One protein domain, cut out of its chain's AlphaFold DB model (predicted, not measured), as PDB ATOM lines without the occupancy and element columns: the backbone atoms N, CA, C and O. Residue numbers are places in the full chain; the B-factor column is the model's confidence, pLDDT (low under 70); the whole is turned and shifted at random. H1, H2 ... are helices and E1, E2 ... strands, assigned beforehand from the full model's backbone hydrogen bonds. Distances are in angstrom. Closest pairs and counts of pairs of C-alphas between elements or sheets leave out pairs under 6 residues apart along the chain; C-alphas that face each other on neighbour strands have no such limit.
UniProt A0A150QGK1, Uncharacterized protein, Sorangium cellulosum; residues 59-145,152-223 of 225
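This is residues 59 to 145 and 152 to 223 of the 225 residues of an uncharacterized protein of Sorangium cellulosum (UniProt A0A150QGK1). With little regular structure, the domain is a sandwich, two strongly twisted antiparallel sheets face to face, E1-E2-E5 and E4-E3-E6-E7, with long loops and a small helix, H1, off both sheets. The 159 printed residues, 60 in named elements, are mostly strand: E1 to E7, then H1. The whole is compact, radius of gyration of the C-alphas 16.2 A, spanning 51 by 35 by 27 A.

E1, residues 59 to 63, and E2, residues 79 to 86, form a hairpin, with N 60 and O 84 within hydrogen-bond range at 2.9 A. E3, residues 94 to 100, and E4, residues 114 to 122, form another, N 116 to O 98 2.8 A. E5, residues 132 to 138, is antiparallel to E2, N 81 to O 136 2.9 A. E6, residues 156 to 164, is antiparallel to E3, N 97 to O 162 2.9 A, and forms a hairpin with E7, residues 179 to 187, N 161 to O 182 2.8 A. Between sheets, the closest C-alphas of E1 and E7, Leu 59 and Ser 180, are 6.0 A apart. H1, residues 216 to 221, with every O i to N i+4 pair within hydrogen-bond range, is on neither sheet.

E6 and E7 each measure 26.4 A. E1 begins at C-alpha 59 (-20.274, 18.498, -28.444); H1 ends at C-alpha 221 (-7.840, 35.035, -47.811).

Residues 146 to 151 are cut out, a 15.4 A gap between C-alphas 145 and 152. E7 to H1 is a long link, 28 residues. Residues 75 to 78 and 152 to 154 have pLDDT under 70.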
ATOM      1  N   LEU A  59     -19.337  19.354 -27.729       98.44
ATOM      2  CA  LEU A  59     -20.274  18.498 -28.444       98.44
ATOM      3  C   LEU A  59     -20.216  17.042 -27.966       98.44
ATOM      4  O   LEU A  59     -19.178  16.510 -27.582       98.44
ATOM      5  N   SER A  60     -21.359  16.364 -28.017       98.38
ATOM      6  CA  SER A  60     -21.467  14.916 -27.822       98.38
ATOM      7  C   SER A  60     -22.477  14.339 -28.807       98.38
ATOM      8  O   SER A  60     -23.599  14.838 -28.913       98.38
ATOM      9  N   ALA A  61     -22.077  13.311 -29.556       98.00
ATOM     10  CA  ALA A  61     -22.941  12.675 -30.545       98.00
ATOM     11  C   ALA A  61     -24.062  11.880 -29.857       98.00
ATOM     12  O   ALA A  61     -23.796  11.089 -28.953       98.00
ATOM     13  N   ILE A  62     -25.305  12.060 -30.314       97.44
ATOM     14  CA  ILE A  62     -26.465  11.271 -29.870       97.44
ATOM     15  C   ILE A  62     -26.860  10.281 -30.965       97.44
ATOM     16  O   ILE A  62     -27.006   9.089 -30.709       97.44
ATOM     17  N   PHE A  63     -27.033  10.771 -32.193       96.44
ATOM     18  CA  PHE A  63     -27.408   9.946 -33.333       96.44
ATOM     19  C   PHE A  63     -26.956  10.590 -34.647       96.44
ATOM     20  O   PHE A  63     -27.188  11.779 -34.830       96.44
ATOM     21  N   PRO A  64     -26.403   9.836 -35.600       95.31
ATOM     22  CA  PRO A  64     -25.934   8.459 -35.455       95.31
ATOM     23  C   PRO A  64     -24.725   8.357 -34.497       95.31
ATOM     24  O   PRO A  64     -24.079   9.368 -34.207       95.31
ATOM     25  N   PRO A  65     -24.408   7.164 -33.961       95.06
ATOM     26  CA  PRO A  65     -23.199   6.964 -33.162       95.06
ATOM     27  C   PRO A  65     -21.935   7.248 -33.983       95.06
ATOM     28  O   PRO A  65     -21.792   6.751 -35.093       95.06
ATOM     29  N   GLN A  66     -20.993   8.014 -33.430       94.56
ATOM     30  CA  GLN A  66     -19.810   8.488 -34.169       94.56
ATOM     31  C   GLN A  66     -18.850   7.367 -34.619       94.56
ATOM     32  O   GLN A  66     -18.101   7.532 -35.574       94.56
ATOM     33  N   HIS A  67     -18.868   6.226 -33.931       92.50
ATOM     34  CA  HIS A  67     -17.963   5.100 -34.176       92.50
ATOM     35  C   HIS A  67     -18.499   4.086 -35.199       92.50
ATOM     36  O   HIS A  67     -17.846   3.075 -35.435       92.50
ATOM     37  N   ILE A  68     -19.690   4.318 -35.760       93.69
ATOM     38  CA  ILE A  68     -20.317   3.429 -36.740       93.69
ATOM     39  C   ILE A  68     -20.403   4.184 -38.070       93.69
ATOM     40  O   ILE A  68     -21.045   5.238 -38.109       93.69
ATOM     41  N   PRO A  69     -19.781   3.680 -39.151       93.44
ATOM     42  CA  PRO A  69     -19.936   4.259 -40.478       93.44
ATOM     43  C   PRO A  69     -21.398   4.252 -40.930       93.44
ATOM     44  O   PRO A  69     -22.168   3.335 -40.638       93.44
ATOM     45  N   ILE A  70     -21.794   5.299 -41.643       93.75
ATOM     46  CA  ILE A  70     -23.163   5.467 -42.122       93.75
ATOM     47  C   ILE A  70     -23.191   5.102 -43.598       93.75
ATOM     48  O   ILE A  70     -22.694   5.860 -44.430       93.75
ATOM     49  N   HIS A  71     -23.820   3.977 -43.924       92.38
ATOM     50  CA  HIS A  71     -24.021   3.583 -45.312       92.38
ATOM     51  C   HIS A  71     -25.199   4.346 -45.942       92.38
ATOM     52  O   HIS A  71     -26.293   4.464 -45.367       92.38
ATOM     53  N   MET A  72     -24.978   4.888 -47.135       88.94
ATOM     54  CA  MET A  72     -25.987   5.571 -47.938       88.94
ATOM     55  C   MET A  72     -26.438   4.676 -49.090       88.94
ATOM     56  O   MET A  72     -25.870   4.705 -50.172       88.94
ATOM     57  N   VAL A  73     -27.509   3.918 -48.847       85.38
ATOM     58  CA  VAL A  73     -28.169   3.087 -49.874       85.38
ATOM     59  C   VAL A  73     -29.097   3.922 -50.767       85.38
ATOM     60  O   VAL A  73     -29.248   3.645 -51.952       85.38
ATOM     61  N   ASP A  74     -29.715   4.967 -50.204       80.44
ATOM     62  CA  ASP A  74     -30.630   5.859 -50.921       80.44
ATOM     63  C   ASP A  74     -30.217   7.330 -50.726       80.44
ATOM     64  O   ASP A  74     -30.366   7.865 -49.618       80.44
ATOM     65  N   PRO A  75     -29.716   8.003 -51.778       68.06
ATOM     66  CA  PRO A  75     -29.301   9.400 -51.717       68.06
ATOM     67  C   PRO A  75     -30.481  10.379 -51.648       68.06
ATOM     68  O   PRO A  75     -30.260  11.572 -51.481       68.06
ATOM     69  N   SER A  76     -31.731   9.923 -51.778       65.50
ATOM     70  CA  SER A  76     -32.910  10.780 -51.606       65.50
ATOM     71  C   SER A  76     -33.344  10.919 -50.143       65.50
ATOM     72  O   SER A  76     -34.146  11.792 -49.804       65.50
ATOM     73  N   PHE A  77     -32.796  10.096 -49.243       62.56
ATOM     74  CA  PHE A  77     -33.163  10.131 -47.834       62.56
ATOM     75  C   PHE A  77     -32.252  11.085 -47.054       62.56
ATOM     76  O   PHE A  77     -31.174  10.702 -46.592       62.56
ATOM     77  N   GLY A  78     -32.718  12.320 -46.851       67.75
ATOM     78  CA  GLY A  78     -32.072  13.280 -45.954       67.75
ATOM     79  C   GLY A  78     -31.804  12.658 -44.578       67.75
ATOM     80  O   GLY A  78     -32.695  12.088 -43.943       67.75
ATOM     81  N   ARG A  79     -30.553  12.724 -44.121       85.06
ATOM     82  CA  ARG A  79     -30.148  12.200 -42.808       85.06
ATOM     83  C   ARG A  79     -30.233  13.306 -41.768       85.06
ATOM     84  O   ARG A  79     -30.042  14.473 -42.076       85.06
ATOM     85  N   ALA A  80     -30.506  12.947 -40.523       93.69
ATOM     86  CA  ALA A  80     -30.515  13.891 -39.415       93.69
ATOM     87  C   ALA A  80     -29.365  13.569 -38.461       93.69
ATOM     88  O   ALA A  80     -29.246  12.435 -37.997       93.69
ATOM     89  N   PHE A  81     -28.550  14.575 -38.153       96.06
ATOM     90  CA  PHE A  81     -27.480  14.480 -37.169       96.06
ATOM     91  C   PHE A  81     -27.943  15.139 -35.879       96.06
ATOM     92  O   PHE A  81     -28.288  16.319 -35.849       96.06
ATOM     93  N   THR A  82     -27.980  14.361 -34.811       97.62
ATOM     94  CA  THR A  82     -28.396  14.766 -33.476       97.62
ATOM     95  C   THR A  82     -27.195  14.728 -32.550       97.62
ATOM     96  O   THR A  82     -26.502  13.713 -32.432       97.62
ATOM     97  N   ALA A  83     -26.979  15.837 -31.864       98.31
ATOM     98  CA  ALA A  83     -25.927  15.996 -30.881       98.31
ATOM     99  C   ALA A  83     -26.466  16.775 -29.683       98.31
ATOM    100  O   ALA A  83     -27.545  17.369 -29.730       98.31
ATOM    101  N   SER A  84     -25.701  16.775 -28.603       98.50
ATOM    102  CA  SER A  84     -25.884  17.710 -27.505       98.50
ATOM    103  C   SER A  84     -24.681  18.616 -27.360       98.50
ATOM    104  O   SER A  84     -23.557  18.193 -27.624       98.50
ATOM    105  N   VAL A  85     -24.919  19.823 -26.863       98.50
ATOM    106  CA  VAL A  85     -23.873  20.767 -26.476       98.50
ATOM    107  C   VAL A  85     -23.947  21.081 -24.985       98.50
ATOM    108  O   VAL A  85     -25.034  21.271 -24.430       98.50
ATOM    109  N   LEU A  86     -22.786  21.135 -24.338       98.56
ATOM    110  CA  LEU A  86     -22.594  21.671 -22.993       98.56
ATOM    111  C   LEU A  86     -21.667  22.887 -23.084       98.56
ATOM    112  O   LEU A  86     -20.566  22.759 -23.613       98.56
ATOM    113  N   SER A  87     -22.104  24.039 -22.580       98.12
ATOM    114  CA  SER A  87     -21.298  25.266 -22.557       98.12
ATOM    115  C   SER A  87     -21.887  26.323 -21.635       98.12
ATOM    116  O   SER A  87     -23.070  26.280 -21.290       98.12
ATOM    117  N   GLU A  88     -21.023  27.246 -21.222       97.81
ATOM    118  CA  GLU A  88     -21.383  28.514 -20.613       97.81
ATOM    119  C   GLU A  88     -21.376  29.587 -21.698       97.81
ATOM    120  O   GLU A  88     -20.307  29.957 -22.180       97.81
ATOM    121  N   ASP A  89     -22.545  30.091 -22.087       97.12
ATOM    122  CA  ASP A  89     -22.613  30.941 -23.279       97.12
ATOM    123  C   ASP A  89     -22.646  32.444 -22.965       97.12
ATOM    124  O   ASP A  89     -22.501  33.281 -23.857       97.12
ATOM    125  N   ASN A  90     -22.868  32.810 -21.697       94.94
ATOM    126  CA  ASN A  90     -23.003  34.196 -21.233       94.94
ATOM    127  C   ASN A  90     -24.008  35.037 -22.061       94.94
ATOM    128  O   ASN A  90     -23.792  36.218 -22.330       94.94
ATOM    129  N   GLY A  91     -25.117  34.415 -22.474       94.94
ATOM    130  CA  GLY A  91     -26.195  35.057 -23.234       94.94
ATOM    131  C   GLY A  91     -26.077  34.954 -24.756       94.94
ATOM    132  O   GLY A  91     -27.062  35.232 -25.442       94.94
ATOM    133  N   ASP A  92     -24.941  34.500 -25.287       96.56
ATOM    134  CA  ASP A  92     -24.782  34.287 -26.725       96.56
ATOM    135  C   ASP A  92     -25.330  32.913 -27.142       96.56
ATOM    136  O   ASP A  92     -25.221  31.943 -26.400       96.56
ATOM    137  N   PRO A  93     -25.981  32.769 -28.303       97.44
ATOM    138  CA  PRO A  93     -26.401  31.455 -28.772       97.44
ATOM    139  C   PRO A  93     -25.211  30.656 -29.319       97.44
ATOM    140  O   PRO A  93     -24.226  31.225 -29.791       97.44
ATOM    141  N   VAL A  94     -25.351  29.329 -29.356       98.31
ATOM    142  CA  VAL A  94     -24.397  28.456 -30.051       98.31
ATOM    143  C   VAL A  94     -24.891  28.227 -31.478       98.31
ATOM    144  O   VAL A  94     -26.008  27.758 -31.724       98.31
ATOM    145  N   TRP A  95     -24.042  28.572 -32.438       98.25
ATOM    146  CA  TRP A  95     -24.259  28.330 -33.857       98.25
ATOM    147  C   TRP A  95     -23.655  26.992 -34.242       98.25
ATOM    148  O   TRP A  95     -22.620  26.595 -33.710       98.25
ATOM    149  N   VAL A  96     -24.288  26.302 -35.188       98.19
ATOM    150  CA  VAL A  96     -23.820  24.995 -35.647       98.19
ATOM    151  C   VAL A  96     -23.819  24.928 -37.168       98.19
ATOM    152  O   VAL A  96     -24.812  25.290 -37.801       98.19
ATOM    153  N   ALA A  97     -22.720  24.444 -37.744       97.31
ATOM    154  CA  ALA A  97     -22.545  24.197 -39.173       97.31
ATOM    155  C   ALA A  97     -22.292  22.704 -39.446       97.31
ATOM    156  O   ALA A  97     -21.777  21.993 -38.579       97.31
ATOM    157  N   LEU A  98     -22.644  22.237 -40.649       97.19
ATOM    158  CA  LEU A  98     -22.258  20.912 -41.152       97.19
ATOM    159  C   LEU A  98     -21.352  21.077 -42.370       97.19
ATOM    160  O   LEU A  98     -21.732  21.723 -43.346       97.19
ATOM    161  N   TYR A  99     -20.186  20.451 -42.329       96.44
ATOM    162  CA  TYR A  99     -19.226  20.406 -43.424       96.44
ATOM    163  C   TYR A  99     -19.170  19.000 -44.002       96.44
ATOM    164  O   TYR A  99     -19.171  18.028 -43.249       96.44
ATOM    165  N   ILE A 100     -19.067  18.899 -45.322       94.75
ATOM    166  CA  ILE A 100     -18.780  17.638 -46.006       94.75
ATOM    167  C   ILE A 100     -17.319  17.648 -46.426       94.75
ATOM    168  O   ILE A 100     -16.862  18.605 -47.063       94.75
ATOM    169  N   ASP A 101     -16.610  16.579 -46.074       94.00
ATOM    170  CA  ASP A 101     -15.189  16.373 -46.344       94.00
ATOM    171  C   ASP A 101     -14.317  17.520 -45.801       94.00
ATOM    172  O   ASP A 101     -13.478  18.084 -46.507       94.00
ATOM    173  N   TYR A 102     -14.545  17.898 -44.539       96.38
ATOM    174  CA  TYR A 102     -13.723  18.893 -43.844       96.38
ATOM    175  C   TYR A 102     -12.257  18.445 -43.771       96.38
ATOM    176  O   TYR A 102     -11.974  17.265 -43.548       96.38
ATOM    177  N   GLY A 103     -11.329  19.379 -43.966       95.06
ATOM    178  CA  GLY A 103      -9.907  19.099 -44.140       95.06
ATOM    179  C   GLY A 103      -9.503  18.916 -45.605       95.06
ATOM    180  O   GLY A 103      -8.325  19.040 -45.926       95.06
ATOM    181  N   ARG A 104     -10.448  18.663 -46.529       92.38
ATOM    182  CA  ARG A 104     -10.165  18.571 -47.971       92.38
ATOM    183  C   ARG A 104     -10.451  19.900 -48.660       92.38
ATOM    184  O   ARG A 104     -11.585  20.382 -48.658       92.38
ATOM    185  N   ARG A 105      -9.438  20.454 -49.330       91.38
ATOM    186  CA  ARG A 105      -9.565  21.716 -50.073       91.38
ATOM    187  C   ARG A 105     -10.604  21.587 -51.201       91.38
ATOM    188  O   ARG A 105     -10.548  20.663 -52.017       91.38
ATOM    189  N   SER A 106     -11.566  22.507 -51.269       91.00
ATOM    190  CA  SER A 106     -12.465  22.614 -52.427       91.00
ATOM    191  C   SER A 106     -11.778  23.262 -53.626       91.00
ATOM    192  O   SER A 106     -10.721  23.877 -53.506       91.00
ATOM    193  N   LEU A 107     -12.424  23.197 -54.795       88.06
ATOM    194  CA  LEU A 107     -11.983  23.944 -55.978       88.06
ATOM    195  C   LEU A 107     -11.925  25.464 -55.729       88.06
ATOM    196  O   LEU A 107     -11.147  26.154 -56.376       88.06
ATOM    197  N   GLY A 108     -12.730  25.974 -54.788       89.38
ATOM    198  CA  GLY A 108     -12.744  27.379 -54.373       89.38
ATOM    199  C   GLY A 108     -11.769  27.717 -53.241       89.38
ATOM    200  O   GLY A 108     -11.811  28.832 -52.737       89.38
ATOM    201  N   GLY A 109     -10.925  26.774 -52.808       91.88
ATOM    202  CA  GLY A 109      -9.939  27.007 -51.749       91.88
ATOM    203  C   GLY A 109     -10.485  26.941 -50.319       91.88
ATOM    204  O   GLY A 109      -9.752  27.252 -49.391       91.88
ATOM    205  N   SER A 110     -11.737  26.528 -50.110       94.25
ATOM    206  CA  SER A 110     -12.311  26.352 -48.763       94.25
ATOM    207  C   SER A 110     -11.811  25.063 -48.089       94.25
ATOM    208  O   SER A 110     -11.559  24.088 -48.803       94.25
ATOM    209  N   PRO A 111     -11.755  24.994 -46.741       96.00
ATOM    210  CA  PRO A 111     -11.309  23.820 -45.971       96.00
ATOM    211  C   PRO A 111     -12.338  22.672 -45.926       96.00
ATOM    212  O   PRO A 111     -12.305  21.806 -45.056       96.00
ATOM    213  N   TYR A 112     -13.314  22.688 -46.826       94.94
ATOM    214  CA  TYR A 112     -14.404  21.726 -46.922       94.94
ATOM    215  C   TYR A 112     -14.897  21.683 -48.357       94.94
ATOM    216  O   TYR A 112     -14.796  22.666 -49.094       94.94
ATOM    217  N   ARG A 113     -15.500  20.565 -48.750       92.94
ATOM    218  CA  ARG A 113     -15.970  20.349 -50.123       92.94
ATOM    219  C   ARG A 113     -17.410  20.806 -50.318       92.94
ATOM    220  O   ARG A 113     -17.751  21.277 -51.407       92.94
ATOM    221  N   ARG A 114     -18.246  20.699 -49.279       93.44
ATOM    222  CA  ARG A 114     -19.596  21.290 -49.199       93.44
ATOM    223  C   ARG A 114     -19.867  21.794 -47.785       93.44
ATOM    224  O   ARG A 114     -19.224  21.356 -46.835       93.44
ATOM    225  N   LEU A 115     -20.836  22.694 -47.669       94.75
ATOM    226  CA  LEU A 115     -21.240  23.326 -46.419       94.75
ATOM    227  C   LEU A 115     -22.763  23.440 -46.371       94.75
ATOM    228  O   LEU A 115     -23.379  23.931 -47.315       94.75
ATOM    229  N   GLN A 116     -23.343  23.086 -45.229       94.62
ATOM    230  CA  GLN A 116     -24.633  23.605 -44.807       94.62
ATOM    231  C   GLN A 116     -24.385  24.814 -43.891       94.62
ATOM    232  O   GLN A 116     -23.771  24.636 -42.833       94.62
ATOM    233  N   PRO A 117     -24.830  26.030 -44.274       93.12
ATOM    234  CA  PRO A 117     -24.493  27.253 -43.554       93.12
ATOM    235  C   PRO A 117     -24.830  27.186 -42.058       93.12
ATOM    236  O   PRO A 117     -25.814  26.525 -41.699       93.12
ATOM    237  N   PRO A 118     -24.069  27.894 -41.199       94.69
ATOM    238  CA  PRO A 118     -24.318  27.925 -39.767       94.69
ATOM    239  C   PRO A 118     -25.763  28.307 -39.437       94.69
ATOM    240  O   PRO A 118     -26.327  29.243 -40.009       94.69
ATOM    241  N   ARG A 119     -26.363  27.604 -38.476       95.62
ATOM    242  CA  ARG A 119     -27.704  27.894 -37.955       95.62
ATOM    243  C   ARG A 119     -27.654  28.051 -36.440       95.62
ATOM    244  O   ARG A 119     -27.016  27.256 -35.753       95.62
ATOM    245  N   SER A 120     -28.375  29.037 -35.914       92.94
ATOM    246  CA  SER A 120     -28.588  29.204 -34.472       92.94
ATOM    247  C   SER A 120     -29.702  28.260 -34.009       92.94
ATOM    248  O   SER A 120     -30.852  28.652 -33.827       92.94
ATOM    249  N   VAL A 121     -29.378  26.968 -33.926       92.94
ATOM    250  CA  VAL A 121     -30.317  25.919 -33.485       92.94
ATOM    251  C   VAL A 121     -30.280  25.682 -31.978       92.94
ATOM    252  O   VAL A 121     -31.177  25.034 -31.445       92.94
ATOM    253  N   VAL A 122     -29.279  26.231 -31.282       96.31
ATOM    254  CA  VAL A 122     -29.141  26.136 -29.830       96.31
ATOM    255  C   VAL A 122     -29.208  27.537 -29.223       96.31
ATOM    256  O   VAL A 122     -28.289  28.342 -29.366       96.31
ATOM    257  N   GLY A 123     -30.308  27.832 -28.527       97.56
ATOM    258  CA  GLY A 123     -30.430  29.069 -27.748       97.56
ATOM    259  C   GLY A 123     -29.494  29.066 -26.540       97.56
ATOM    260  O   GLY A 123     -29.212  27.988 -26.023       97.56
ATOM    261  N   ALA A 124     -29.053  30.246 -26.095       97.38
ATOM    262  CA  ALA A 124     -28.084  30.436 -25.010       97.38
ATOM    263  C   ALA A 124     -28.416  29.652 -23.723       97.38
ATOM    264  O   ALA A 124     -29.583  29.462 -23.369       97.38
ATOM    265  N   GLY A 125     -27.383  29.215 -23.008       96.44
ATOM    266  CA  GLY A 125     -27.482  28.382 -21.814       96.44
ATOM    267  C   GLY A 125     -26.232  28.444 -20.939       96.44
ATOM    268  O   GLY A 125     -25.286  29.180 -21.216       96.44
ATOM    269  N   THR A 126     -26.269  27.682 -19.849       96.69
ATOM    270  CA  THR A 126     -25.191  27.600 -18.857       96.69
ATOM    271  C   THR A 126     -24.837  26.143 -18.600       96.69
ATOM    272  O   THR A 126     -25.681  25.254 -18.767       96.69
ATOM    273  N   ILE A 127     -23.621  25.883 -18.113       96.88
ATOM    274  CA  ILE A 127     -23.182  24.512 -17.792       96.88
ATOM    275  C   ILE A 127     -24.079  23.896 -16.707       96.88
ATOM    276  O   ILE A 127     -24.392  22.704 -16.748       96.88
ATOM    277  N   ALA A 128     -24.554  24.713 -15.763       96.12
ATOM    278  CA  ALA A 128     -25.473  24.287 -14.707       96.12
ATOM    279  C   ALA A 128     -26.846  23.832 -15.241       96.12
ATOM    280  O   ALA A 128     -27.520  23.036 -14.589       96.12
ATOM    281  N   GLY A 129     -27.254  24.312 -16.422       96.88
ATOM    282  CA  GLY A 129     -28.465  23.869 -17.114       96.88
ATOM    283  C   GLY A 129     -28.343  22.483 -17.758       96.88
ATOM    284  O   GLY A 129     -29.359  21.899 -18.134       96.88
ATOM    285  N   GLY A 130     -27.127  21.936 -17.852       97.75
ATOM    286  CA  GLY A 130     -26.850  20.639 -18.455       97.75
ATOM    287  C   GLY A 130     -26.753  20.673 -19.983       97.75
ATOM    288  O   GLY A 130     -26.666  21.722 -20.620       97.75
ATOM    289  N   GLN A 131     -26.729  19.481 -20.577       98.12
ATOM    290  CA  GLN A 131     -26.599  19.300 -22.021       98.12
ATOM    291  C   GLN A 131     -27.883  19.685 -22.765       98.12
ATOM    292  O   GLN A 131     -28.982  19.261 -22.405       98.12
ATOM    293  N   ARG A 132     -27.735  20.432 -23.861       98.12
ATOM    294  CA  ARG A 132     -28.835  20.851 -24.740       98.12
ATOM    295  C   ARG A 132     -28.767  20.074 -26.043       98.12
ATOM    296  O   ARG A 132     -27.796  20.201 -26.782       98.12
ATOM    297  N   SER A 133     -29.781  19.255 -26.303       98.25
ATOM    298  CA  SER A 133     -29.860  18.452 -27.528       98.25
ATOM    299  C   SER A 133     -30.416  19.266 -28.690       98.25
ATOM    300  O   SER A 133     -31.338  20.060 -28.510       98.25
ATOM    301  N   PHE A 134     -29.894  19.028 -29.884       97.94
ATOM    302  CA  PHE A 134     -30.374  19.623 -31.124       97.94
ATOM    303  C   PHE A 134     -30.188  18.644 -32.286       97.94
ATOM    304  O   PHE A 134     -29.370  17.723 -32.225       97.94
ATOM    305  N   THR A 135     -30.944  18.859 -33.359       97.06
ATOM    306  CA  THR A 135     -30.888  18.039 -34.570       97.06
ATOM    307  C   THR A 135     -30.701  18.939 -35.781       97.06
ATOM    308  O   THR A 135     -31.472  19.875 -35.991       97.06
ATOM    309  N   LEU A 136     -29.695  18.635 -36.598       95.62
ATOM    310  CA  LEU A 136     -29.488  19.252 -37.899       95.62
ATOM    311  C   LEU A 136     -29.865  18.262 -39.005       95.62
ATOM    312  O   LEU A 136     -29.215  17.221 -39.133       95.62
ATOM    313  N   PRO A 137     -30.899  18.561 -39.812       94.00
ATOM    314  CA  PRO A 137     -31.130  17.811 -41.033       94.00
ATOM    315  C   PRO A 137     -30.001  18.125 -42.016       94.00
ATOM    316  O   PRO A 137     -29.650  19.294 -42.190       94.00
ATOM    317  N   TRP A 138     -29.452  17.091 -42.639       90.69
ATOM    318  CA  TRP A 138     -28.590  17.189 -43.802       90.69
ATOM    319  C   TRP A 138     -29.471  17.181 -45.045       90.69
ATOM    320  O   TRP A 138     -30.113  16.183 -45.380       90.69
ATOM    321  N   ASP A 139     -29.523  18.342 -45.681       84.94
ATOM    322  CA  ASP A 139     -30.267  18.561 -46.910       84.94
ATOM    323  C   ASP A 139     -29.382  18.222 -48.120       84.94
ATOM    324  O   ASP A 139     -28.467  18.968 -48.477       84.94
ATOM    325  N   LEU A 140     -29.645  17.067 -48.735       80.62
ATOM    326  CA  LEU A 140     -28.872  16.555 -49.868       80.62
ATOM    327  C   LEU A 140     -29.105  17.358 -51.157       80.62
ATOM    328  O   LEU A 140     -28.236  17.338 -52.030       80.62
ATOM    329  N   ASP A 141     -30.202  18.118 -51.251       78.38
ATOM    330  CA  ASP A 141     -30.465  18.990 -52.401       78.38
ATOM    331  C   ASP A 141     -29.537  20.214 -52.387       78.38
ATOM    332  O   ASP A 141     -29.139  20.718 -53.439       78.38
ATOM    333  N   THR A 142     -29.153  20.688 -51.195       72.69
ATOM    334  CA  THR A 142     -28.258  21.847 -51.033       72.69
ATOM    335  C   THR A 142     -26.797  21.462 -50.802       72.69
ATOM    336  O   THR A 142     -25.899  22.219 -51.174       72.69
ATOM    337  N   ALA A 143     -26.542  20.282 -50.235       78.31
ATOM    338  CA  ALA A 143     -25.208  19.785 -49.912       78.31
ATOM    339  C   ALA A 143     -25.019  18.331 -50.375       78.31
ATOM    340  O   ALA A 143     -24.707  17.447 -49.572       78.31
ATOM    341  N   SER A 144     -25.199  18.090 -51.677       84.81
ATOM    342  CA  SER A 144     -24.953  16.785 -52.294       84.81
ATOM    343  C   SER A 144     -23.502  16.337 -52.100       84.81
ATOM    344  O   SER A 144     -22.581  17.162 -52.131       84.81
ATOM    345  N   LEU A 145     -23.277  15.028 -51.981       88.19
ATOM    346  CA  LEU A 145     -21.926  14.477 -51.873       88.19
ATOM    347  C   LEU A 145     -21.044  14.909 -53.065       88.19
ATOM    348  O   LEU A 145     -21.514  14.917 -54.209       88.19
ATOM    349  N   PRO A 152      -9.824   5.970 -55.749       49.25
ATOM    350  CA  PRO A 152     -10.667   4.769 -55.830       49.25
ATOM    351  C   PRO A 152     -11.823   4.768 -54.817       49.25
ATOM    352  O   PRO A 152     -12.873   4.200 -55.092       49.25
ATOM    353  N   ASP A 153     -11.661   5.482 -53.701       58.25
ATOM    354  CA  ASP A 153     -12.607   5.552 -52.581       58.25
ATOM    355  C   ASP A 153     -13.776   6.523 -52.844       58.25
ATOM    356  O   ASP A 153     -14.099   7.362 -52.001       58.25
ATOM    357  N   ARG A 154     -14.406   6.449 -54.027       66.12
ATOM    358  CA  ARG A 154     -15.522   7.323 -54.471       66.12
ATOM    359  C   ARG A 154     -16.741   7.330 -53.545       66.12
ATOM    360  O   ARG A 154     -17.673   8.099 -53.757       66.12
ATOM    361  N   GLU A 155     -16.729   6.454 -52.559       75.06
ATOM    362  CA  GLU A 155     -17.831   6.188 -51.658       75.06
ATOM    363  C   GLU A 155     -17.565   6.789 -50.273       75.06
ATOM    364  O   GLU A 155     -18.492   6.952 -49.492       75.06
ATOM    365  N   CYS A 156     -16.331   7.187 -49.961       90.56
ATOM    366  CA  CYS A 156     -15.950   7.605 -48.619       90.56
ATOM    367  C   CYS A 156     -15.990   9.117 -48.423       90.56
ATOM    368  O   CYS A 156     -15.185   9.856 -48.993       90.56
ATOM    369  N   HIS A 157     -16.865   9.560 -47.523       92.38
ATOM    370  CA  HIS A 157     -16.999  10.957 -47.134       92.38
ATOM    371  C   HIS A 157     -16.975  11.131 -45.621       92.38
ATOM    372  O   HIS A 157     -17.212  10.198 -44.851       92.38
ATOM    373  N   THR A 158     -16.727  12.358 -45.183       94.62
ATOM    374  CA  THR A 158     -16.934  12.744 -43.788       94.62
ATOM    375  C   THR A 158     -17.992  13.825 -43.677       94.62
ATOM    376  O   THR A 158     -18.091  14.716 -44.515       94.62
ATOM    377  N   VAL A 159     -18.788  13.752 -42.615       95.75
ATOM    378  CA  VAL A 159     -19.671  14.843 -42.200       95.75
ATOM    379  C   VAL A 159     -19.135  15.362 -40.882       95.75
ATOM    380  O   VAL A 159     -19.124  14.626 -39.900       95.75
ATOM    381  N   THR A 160     -18.707  16.618 -40.851       97.50
ATOM    382  CA  THR A 160     -18.212  17.279 -39.644       97.50
ATOM    383  C   THR A 160     -19.239  18.297 -39.174       97.50
ATOM    384  O   THR A 160     -19.508  19.278 -39.862       97.50
ATOM    385  N   MET A 161     -19.812  18.085 -37.995       98.12
ATOM    386  CA  MET A 161     -20.578  19.100 -37.281       98.12
ATOM    387  C   MET A 161     -19.630  19.942 -36.448       98.12
ATOM    388  O   MET A 161     -18.808  19.393 -35.725       98.12
ATOM    389  N   MET A 162     -19.772  21.260 -36.517       98.50
ATOM    390  CA  MET A 162     -18.983  22.189 -35.714       98.50
ATOM    391  C   MET A 162     -19.899  23.169 -35.007       98.50
ATOM    392  O   MET A 162     -20.816  23.706 -35.629       98.50
ATOM    393  N   ALA A 163     -19.632  23.407 -33.730       98.44
ATOM    394  CA  ALA A 163     -20.350  24.358 -32.900       98.44
ATOM    395  C   ALA A 163     -19.404  25.452 -32.404       98.44
ATOM    396  O   ALA A 163     -18.293  25.144 -31.983       98.44
ATOM    397  N   SER A 164     -19.855  26.704 -32.446       98.50
ATOM    398  CA  SER A 164     -19.133  27.891 -31.963       98.50
ATOM    399  C   SER A 164     -20.133  29.000 -31.615       98.50
ATOM    400  O   SER A 164     -21.254  28.990 -32.134       98.50
ATOM    401  N   HIS A 165     -19.771  29.974 -30.774       98.06
ATOM    402  CA  HIS A 165     -20.646  31.132 -30.534       98.06
ATOM    403  C   HIS A 165     -20.666  32.110 -31.714       98.06
ATOM    404  O   HIS A 165     -21.593  32.912 -31.829       98.06
ATOM    405  N   ALA A 166     -19.679  32.051 -32.611       97.56
ATOM    406  CA  ALA A 166     -19.634  32.902 -33.792       97.56
ATOM    407  C   ALA A 166     -18.887  32.235 -34.952       97.56
ATOM    408  O   ALA A 166     -17.888  31.551 -34.762       97.56
ATOM    409  N   PHE A 167     -19.340  32.506 -36.175       97.19
ATOM    410  CA  PHE A 167     -18.629  32.147 -37.401       97.19
ATOM    411  C   PHE A 167     -18.203  33.421 -38.139       97.19
ATOM    412  O   PHE A 167     -18.917  34.425 -38.128       97.19
ATOM    413  N   ASN A 168     -17.035  33.387 -38.774       95.06
ATOM    414  CA  ASN A 168     -16.536  34.456 -39.631       95.06
ATOM    415  C   ASN A 168     -17.210  34.427 -41.020       95.06
ATOM    416  O   ASN A 168     -18.036  33.562 -41.318       95.06
ATOM    417  N   GLN A 169     -16.841  35.365 -41.898       93.12
ATOM    418  CA  GLN A 169     -17.434  35.480 -43.239       93.12
ATOM    419  C   GLN A 169     -17.148  34.292 -44.175       93.12
ATOM    420  O   GLN A 169     -17.855  34.097 -45.158       93.12
ATOM    421  N   CYS A 170     -16.157  33.466 -43.839       94.62
ATOM    422  CA  CYS A 170     -15.831  32.222 -44.533       94.62
ATOM    423  C   CYS A 170     -16.520  30.987 -43.940       94.62
ATOM    424  O   CYS A 170     -16.217  29.856 -44.333       94.62
ATOM    425  N   TYR A 171     -17.436  31.192 -42.989       95.88
ATOM    426  CA  TYR A 171     -18.128  30.131 -42.268       95.88
ATOM    427  C   TYR A 171     -17.185  29.215 -41.484       95.88
ATOM    428  O   TYR A 171     -17.480  28.036 -41.320       95.88
ATOM    429  N   CYS A 172     -16.069  29.739 -40.989       97.12
ATOM    430  CA  CYS A 172     -15.228  29.086 -39.985       97.12
ATOM    431  C   CYS A 172     -15.496  29.698 -38.605       97.12
ATOM    432  O   CYS A 172     -15.965  30.838 -38.563       97.12
ATOM    433  N   PRO A 173     -15.225  29.000 -37.487       97.25
ATOM    434  CA  PRO A 173     -15.308  29.602 -36.161       97.25
ATOM    435  C   PRO A 173     -14.545  30.924 -36.124       97.25
ATOM    436  O   PRO A 173     -13.436  31.024 -36.651       97.25
ATOM    437  N   ALA A 174     -15.168  31.961 -35.570       96.50
ATOM    438  CA  ALA A 174     -14.542  33.276 -35.486       96.50
ATOM    439  C   ALA A 174     -13.326  33.264 -34.544       96.50
ATOM    440  O   ALA A 174     -12.376  34.012 -34.767       96.50
ATOM    441  N   ASP A 175     -13.364  32.394 -33.534       96.19
ATOM    442  CA  ASP A 175     -12.275  32.100 -32.610       96.19
ATOM    443  C   ASP A 175     -12.021  30.576 -32.620       96.19
ATOM    444  O   ASP A 175     -12.950  29.811 -32.339       96.19
ATOM    445  N   PRO A 176     -10.808  30.109 -32.983       95.44
ATOM    446  CA  PRO A 176     -10.485  28.682 -33.011       95.44
ATOM    447  C   PRO A 176     -10.510  28.024 -31.624       95.44
ATOM    448  O   PRO A 176     -10.699  26.813 -31.547       95.44
ATOM    449  N   GLU A 177     -10.374  28.796 -30.542       96.81
ATOM    450  CA  GLU A 177     -10.465  28.292 -29.165       96.81
ATOM    451  C   GLU A 177     -11.919  28.237 -28.658       96.81
ATOM    452  O   GLU A 177     -12.193  27.627 -27.626       96.81
ATOM    453  N   ASP A 178     -12.872  28.836 -29.385       97.38
ATOM    454  CA  ASP A 178     -14.307  28.838 -29.068       97.38
ATOM    455  C   ASP A 178     -15.090  27.902 -29.998       97.38
ATOM    456  O   ASP A 178     -16.081  28.282 -30.631       97.38
ATOM    457  N   MET A 179     -14.627  26.659 -30.134       98.06
ATOM    458  CA  MET A 179     -15.305  25.677 -30.974       98.06
ATOM    459  C   MET A 179     -15.156  24.236 -30.495       98.06
ATOM    460  O   MET A 179     -14.253  23.877 -29.745       98.06
ATOM    461  N   SER A 180     -16.065  23.387 -30.967       98.38
ATOM    462  CA  SER A 180     -15.968  21.932 -30.864       98.38
ATOM    463  C   SER A 180     -16.545  21.292 -32.113       98.38
ATOM    464  O   SER A 180     -17.416  21.867 -32.774       98.38
ATOM    465  N   SER A 181     -16.059  20.099 -32.450       98.25
ATOM    466  CA  SER A 181     -16.497  19.364 -33.626       98.25
ATOM    467  C   SER A 181     -16.761  17.884 -33.345       98.25
ATOM    468  O   SER A 181     -16.200  17.282 -32.429       98.25
ATOM    469  N   LEU A 182     -17.650  17.303 -34.148       98.06
ATOM    470  CA  LEU A 182     -17.927  15.873 -34.238       98.06
ATOM    471  C   LEU A 182     -17.870  15.470 -35.703       98.06
ATOM    472  O   LEU A 182     -18.427  16.168 -36.546       98.06
ATOM    473  N   THR A 183     -17.270  14.322 -35.994       97.25
ATOM    474  CA  THR A 183     -17.115  13.842 -37.371       97.25
ATOM    475  C   THR A 183     -17.651  12.431 -37.505       97.25
ATOM    476  O   THR A 183     -17.216  11.547 -36.767       97.25
ATOM    477  N   TRP A 184     -18.546  12.218 -38.465       96.50
ATOM    478  CA  TRP A 184     -19.035  10.902 -38.872       96.50
ATOM    479  C   TRP A 184     -18.416  10.480 -40.201       96.50
ATOM    480  O   TRP A 184     -18.157  11.319 -41.065       96.50
ATOM    481  N   GLN A 185     -18.228   9.173 -40.368       94.88
ATOM    482  CA  GLN A 185     -17.873   8.570 -41.649       94.88
ATOM    483  C   GLN A 185     -19.141   8.200 -42.415       94.88
ATOM    484  O   GLN A 185     -20.050   7.584 -41.856       94.88
ATOM    485  N   ILE A 186     -19.187   8.571 -43.687       93.50
ATOM    486  CA  ILE A 186     -20.253   8.230 -44.624       93.50
ATOM    487  C   ILE A 186     -19.656   7.334 -45.701       93.50
ATOM    488  O   ILE A 186     -18.615   7.670 -46.262       93.50
ATOM    489  N   ILE A 187     -20.334   6.229 -45.994       92.38
ATOM    490  CA  ILE A 187     -19.974   5.321 -47.079       92.38
ATOM    491  C   ILE A 187     -21.139   5.271 -48.067       92.38
ATOM    492  O   ILE A 187     -22.232   4.812 -47.748       92.38
ATOM    493  N   ASN A 188     -20.940   5.806 -49.261       90.50
ATOM    494  CA  ASN A 188     -21.934   5.913 -50.318       90.50
ATOM    495  C   ASN A 188     -21.981   4.641 -51.173       90.50
ATOM    496  O   ASN A 188     -21.715   4.684 -52.371       90.50
ATOM    497  N   CYS A 189     -22.301   3.524 -50.523       88.88
ATOM    498  CA  CYS A 189     -22.545   2.224 -51.137       88.88
ATOM    499  C   CYS A 189     -23.594   1.429 -50.355       88.88
ATOM    500  O   CYS A 189     -23.921   1.747 -49.202       88.88
ATOM    501  N   ASP A 190     -24.122   0.391 -51.002       90.44
ATOM    502  CA  ASP A 190     -24.978  -0.607 -50.371       90.44
ATOM    503  C   ASP A 190     -24.114  -1.546 -49.508       90.44
ATOM    504  O   ASP A 190     -23.215  -2.179 -50.056       90.44
ATOM    505  N   PRO A 191     -24.343  -1.656 -48.184       91.62
ATOM    506  CA  PRO A 191     -23.553  -2.539 -47.325       91.62
ATOM    507  C   PRO A 191     -23.683  -4.030 -47.679       91.62
ATOM    508  O   PRO A 191     -22.864  -4.820 -47.217       91.62
ATOM    509  N   ASP A 192     -24.692  -4.425 -48.465       93.50
ATOM    510  CA  ASP A 192     -24.839  -5.795 -48.970       93.50
ATOM    511  C   ASP A 192     -24.016  -6.050 -50.258       93.50
ATOM    512  O   ASP A 192     -23.916  -7.197 -50.711       93.50
ATOM    513  N   ASP A 193     -23.413  -5.013 -50.854       91.88
ATOM    514  CA  ASP A 193     -22.508  -5.137 -52.002       91.88
ATOM    515  C   ASP A 193     -21.116  -5.622 -51.539       91.88
ATOM    516  O   ASP A 193     -20.497  -4.982 -50.685       91.88
ATOM    517  N   PRO A 194     -20.572  -6.728 -52.087       90.69
ATOM    518  CA  PRO A 194     -19.247  -7.228 -51.716       90.69
ATOM    519  C   PRO A 194     -18.084  -6.270 -52.028       90.69
ATOM    520  O   PRO A 194     -16.982  -6.495 -51.523       90.69
ATOM    521  N   GLU A 195     -18.285  -5.250 -52.866       90.00
ATOM    522  CA  GLU A 195     -17.287  -4.210 -53.151       90.00
ATOM    523  C   GLU A 195     -17.366  -3.023 -52.169       90.00
ATOM    524  O   GLU A 195     -16.418  -2.239 -52.094       90.00
ATOM    525  N   CYS A 196     -18.443  -2.917 -51.378       89.56
ATOM    526  CA  CYS A 196     -18.663  -1.826 -50.428       89.56
ATOM    527  C   CYS A 196     -17.712  -1.946 -49.224       89.56
ATOM    528  O   CYS A 196     -17.730  -2.955 -48.510       89.56
ATOM    529  N   PRO A 197     -16.864  -0.937 -48.953       90.75
ATOM    530  CA  PRO A 197     -15.930  -1.006 -47.840       90.75
ATOM    531  C   PRO A 197     -16.651  -0.930 -46.488       90.75
ATOM    532  O   PRO A 197     -17.579  -0.148 -46.294       90.75
ATOM    533  N   GLU A 198     -16.165  -1.692 -45.502       90.75
ATOM    534  CA  GLU A 198     -16.681  -1.648 -44.122       90.75
ATOM    535  C   GLU A 198     -16.260  -0.378 -43.364       90.75
ATOM    536  O   GLU A 198     -16.868  -0.009 -42.359       90.75
ATOM    537  N   SER A 199     -15.180   0.279 -43.794       90.94
ATOM    538  CA  SER A 199     -14.698   1.522 -43.191       90.94
ATOM    539  C   SER A 199     -13.930   2.368 -44.196       90.94
ATOM    540  O   SER A 199     -13.385   1.859 -45.176       90.94
ATOM    541  N   CYS A 200     -13.870   3.670 -43.929       89.31
ATOM    542  CA  CYS A 200     -13.131   4.604 -44.765       89.31
ATOM    543  C   CYS A 200     -11.708   4.818 -44.248       89.31
ATOM    544  O   CYS A 200     -11.506   4.890 -43.027       89.31
ATOM    545  N   PRO A 201     -10.720   4.984 -45.148       89.31
ATOM    546  CA  PRO A 201      -9.384   5.381 -44.738       89.31
ATOM    547  C   PRO A 201      -9.432   6.745 -44.041       89.31
ATOM    548  O   PRO A 201     -10.270   7.603 -44.341       89.31
ATOM    549  N   ALA A 202      -8.517   6.949 -43.092       89.19
ATOM    550  CA  ALA A 202      -8.342   8.250 -42.465       89.19
ATOM    551  C   ALA A 202      -7.953   9.308 -43.513       89.19
ATOM    552  O   ALA A 202      -7.403   8.989 -44.568       89.19
ATOM    553  N   LEU A 203      -8.236  10.576 -43.210       88.00
ATOM    554  CA  LEU A 203      -7.798  11.687 -44.049       88.00
ATOM    555  C   LEU A 203      -6.262  11.708 -44.113       88.00
ATOM    556  O   LEU A 203      -5.606  11.890 -43.090       88.00
ATOM    557  N   ASP A 204      -5.708  11.517 -45.311       89.25
ATOM    558  CA  ASP A 204      -4.267  11.515 -45.555       89.25
ATOM    559  C   ASP A 204      -3.791  12.903 -46.000       89.25
ATOM    560  O   ASP A 204      -3.864  13.270 -47.178       89.25
ATOM    561  N   CYS A 205      -3.299  13.668 -45.027       90.50
ATOM    562  CA  CYS A 205      -2.739  14.996 -45.250       90.50
ATOM    563  C   CYS A 205      -1.298  14.979 -45.792       90.50
ATOM    564  O   CYS A 205      -0.776  16.041 -46.132       90.50
ATOM    565  N   GLU A 206      -0.639  13.814 -45.861       89.69
ATOM    566  CA  GLU A 206       0.729  13.694 -46.378       89.69
ATOM    567  C   GLU A 206       0.735  13.682 -47.908       89.69
ATOM    568  O   GLU A 206       1.569  14.336 -48.538       89.69
ATOM    569  N   THR A 207      -0.208  12.958 -48.518       85.50
ATOM    570  CA  THR A 207      -0.321  12.864 -49.983       85.50
ATOM    571  C   THR A 207      -1.182  13.967 -50.584       85.50
ATOM    572  O   THR A 207      -0.915  14.419 -51.699       85.50
ATOM    573  N   THR A 208      -2.202  14.422 -49.852       82.38
ATOM    574  CA  THR A 208      -3.108  15.487 -50.283       82.38
ATOM    575  C   THR A 208      -3.099  16.604 -49.245       82.38
ATOM    576  O   THR A 208      -3.609  16.386 -48.150       82.38
ATOM    577  N   PRO A 209      -2.567  17.802 -49.555       87.25
ATOM    578  CA  PRO A 209      -2.501  18.892 -48.590       87.25
ATOM    579  C   PRO A 209      -3.877  19.202 -47.996       87.25
ATOM    580  O   PRO A 209      -4.803  19.604 -48.711       87.25
ATOM    581  N   CYS A 210      -3.994  18.999 -46.688       93.56
ATOM    582  CA  CYS A 210      -5.191  19.358 -45.950       93.56
ATOM    583  C   CYS A 210      -5.272  20.870 -45.756       93.56
ATOM    584  O   CYS A 210      -4.257  21.567 -45.768       93.56
ATOM    585  N   LEU A 211      -6.496  21.360 -45.597       95.12
ATOM    586  CA  LEU A 211      -6.762  22.737 -45.217       95.12
ATOM    587  C   LEU A 211      -7.867  22.765 -44.163       95.12
ATOM    588  O   LEU A 211      -8.924  22.164 -44.357       95.12
ATOM    589  N   PHE A 212      -7.629  23.502 -43.092       96.62
ATOM    590  CA  PHE A 212      -8.479  23.684 -41.931       96.62
ATOM    591  C   PHE A 212      -8.795  25.168 -41.717       96.62
ATOM    592  O   PHE A 212      -8.267  26.063 -42.374       96.62
ATOM    593  N   CYS A 213      -9.739  25.438 -40.820       96.50
ATOM    594  CA  CYS A 213     -10.216  26.796 -40.558       96.50
ATOM    595  C   CYS A 213      -9.196  27.672 -39.819       96.50
ATOM    596  O   CYS A 213      -9.293  28.894 -39.885       96.50
ATOM    597  N   ASP A 214      -8.272  27.054 -39.093       94.69
ATOM    598  CA  ASP A 214      -7.202  27.686 -38.326       94.69
ATOM    599  C   ASP A 214      -5.914  27.879 -39.142       94.69
ATOM    600  O   ASP A 214      -4.980  28.529 -38.664       94.69
ATOM    601  N   ASP A 215      -5.873  27.396 -40.389       95.25
ATOM    602  CA  ASP A 215      -4.729  27.604 -41.269       95.25
ATOM    603  C   ASP A 215      -4.561  29.096 -41.624       95.25
ATOM    604  O   ASP A 215      -5.482  29.714 -42.177       95.25
ATOM    605  N   PRO A 216      -3.372  29.691 -41.390       92.62
ATOM    606  CA  PRO A 216      -3.133  31.112 -41.648       92.62
ATOM    607  C   PRO A 216      -3.397  31.534 -43.098       92.62
ATOM    608  O   PRO A 216      -3.975  32.594 -43.323       92.62
ATOM    609  N   GLU A 217      -3.034  30.686 -44.071       90.88
ATOM    610  CA  GLU A 217      -3.268  30.926 -45.509       90.88
ATOM    611  C   GLU A 217      -4.757  31.175 -45.796       90.88
ATOM    612  O   GLU A 217      -5.116  32.079 -46.551       90.88
ATOM    613  N   PHE A 218      -5.636  30.391 -45.166       92.00
ATOM    614  CA  PHE A 218      -7.074  30.528 -45.347       92.00
ATOM    615  C   PHE A 218      -7.618  31.755 -44.614       92.00
ATOM    616  O   PHE A 218      -8.402  32.516 -45.179       92.00
ATOM    617  N   LEU A 219      -7.172  31.990 -43.377       90.81
ATOM    618  CA  LEU A 219      -7.602  33.142 -42.581       90.81
ATOM    619  C   LEU A 219      -7.249  34.486 -43.229       90.81
ATOM    620  O   LEU A 219      -8.025  35.435 -43.103       90.81
ATOM    621  N   GLU A 220      -6.112  34.581 -43.919       89.56
ATOM    622  CA  GLU A 220      -5.724  35.772 -44.682       89.56
ATOM    623  C   GLU A 220      -6.656  35.999 -45.877       89.56
ATOM    624  O   GLU A 220      -7.240  37.078 -45.992       89.56
ATOM    625  N   ALA A 221      -6.896  34.966 -46.692       88.19
ATOM    626  CA  ALA A 221      -7.840  35.035 -47.811       88.19
ATOM    627  C   ALA A 221      -9.268  35.388 -47.355       88.19
ATOM    628  O   ALA A 221     -10.019  36.042 -48.070       88.19
ATOM    629  N   CYS A 222      -9.630  35.000 -46.133       87.38
ATOM    630  CA  CYS A 222     -10.916  35.301 -45.525       87.38
ATOM    631  C   CYS A 222     -11.077  36.726 -45.013       87.38
ATOM    632  O   CYS A 222     -12.175  37.051 -44.571       87.38
ATOM    633  N   ARG A 223     -10.041  37.567 -45.010       82.44
ATOM    634  CA  ARG A 223     -10.139  38.972 -44.578       82.44
ATOM    635  C   ARG A 223     -10.330  39.944 -45.740       82.44
ATOM    636  O   ARG A 223     -10.844  41.035 -45.500       82.44
TER     637      ARG A 223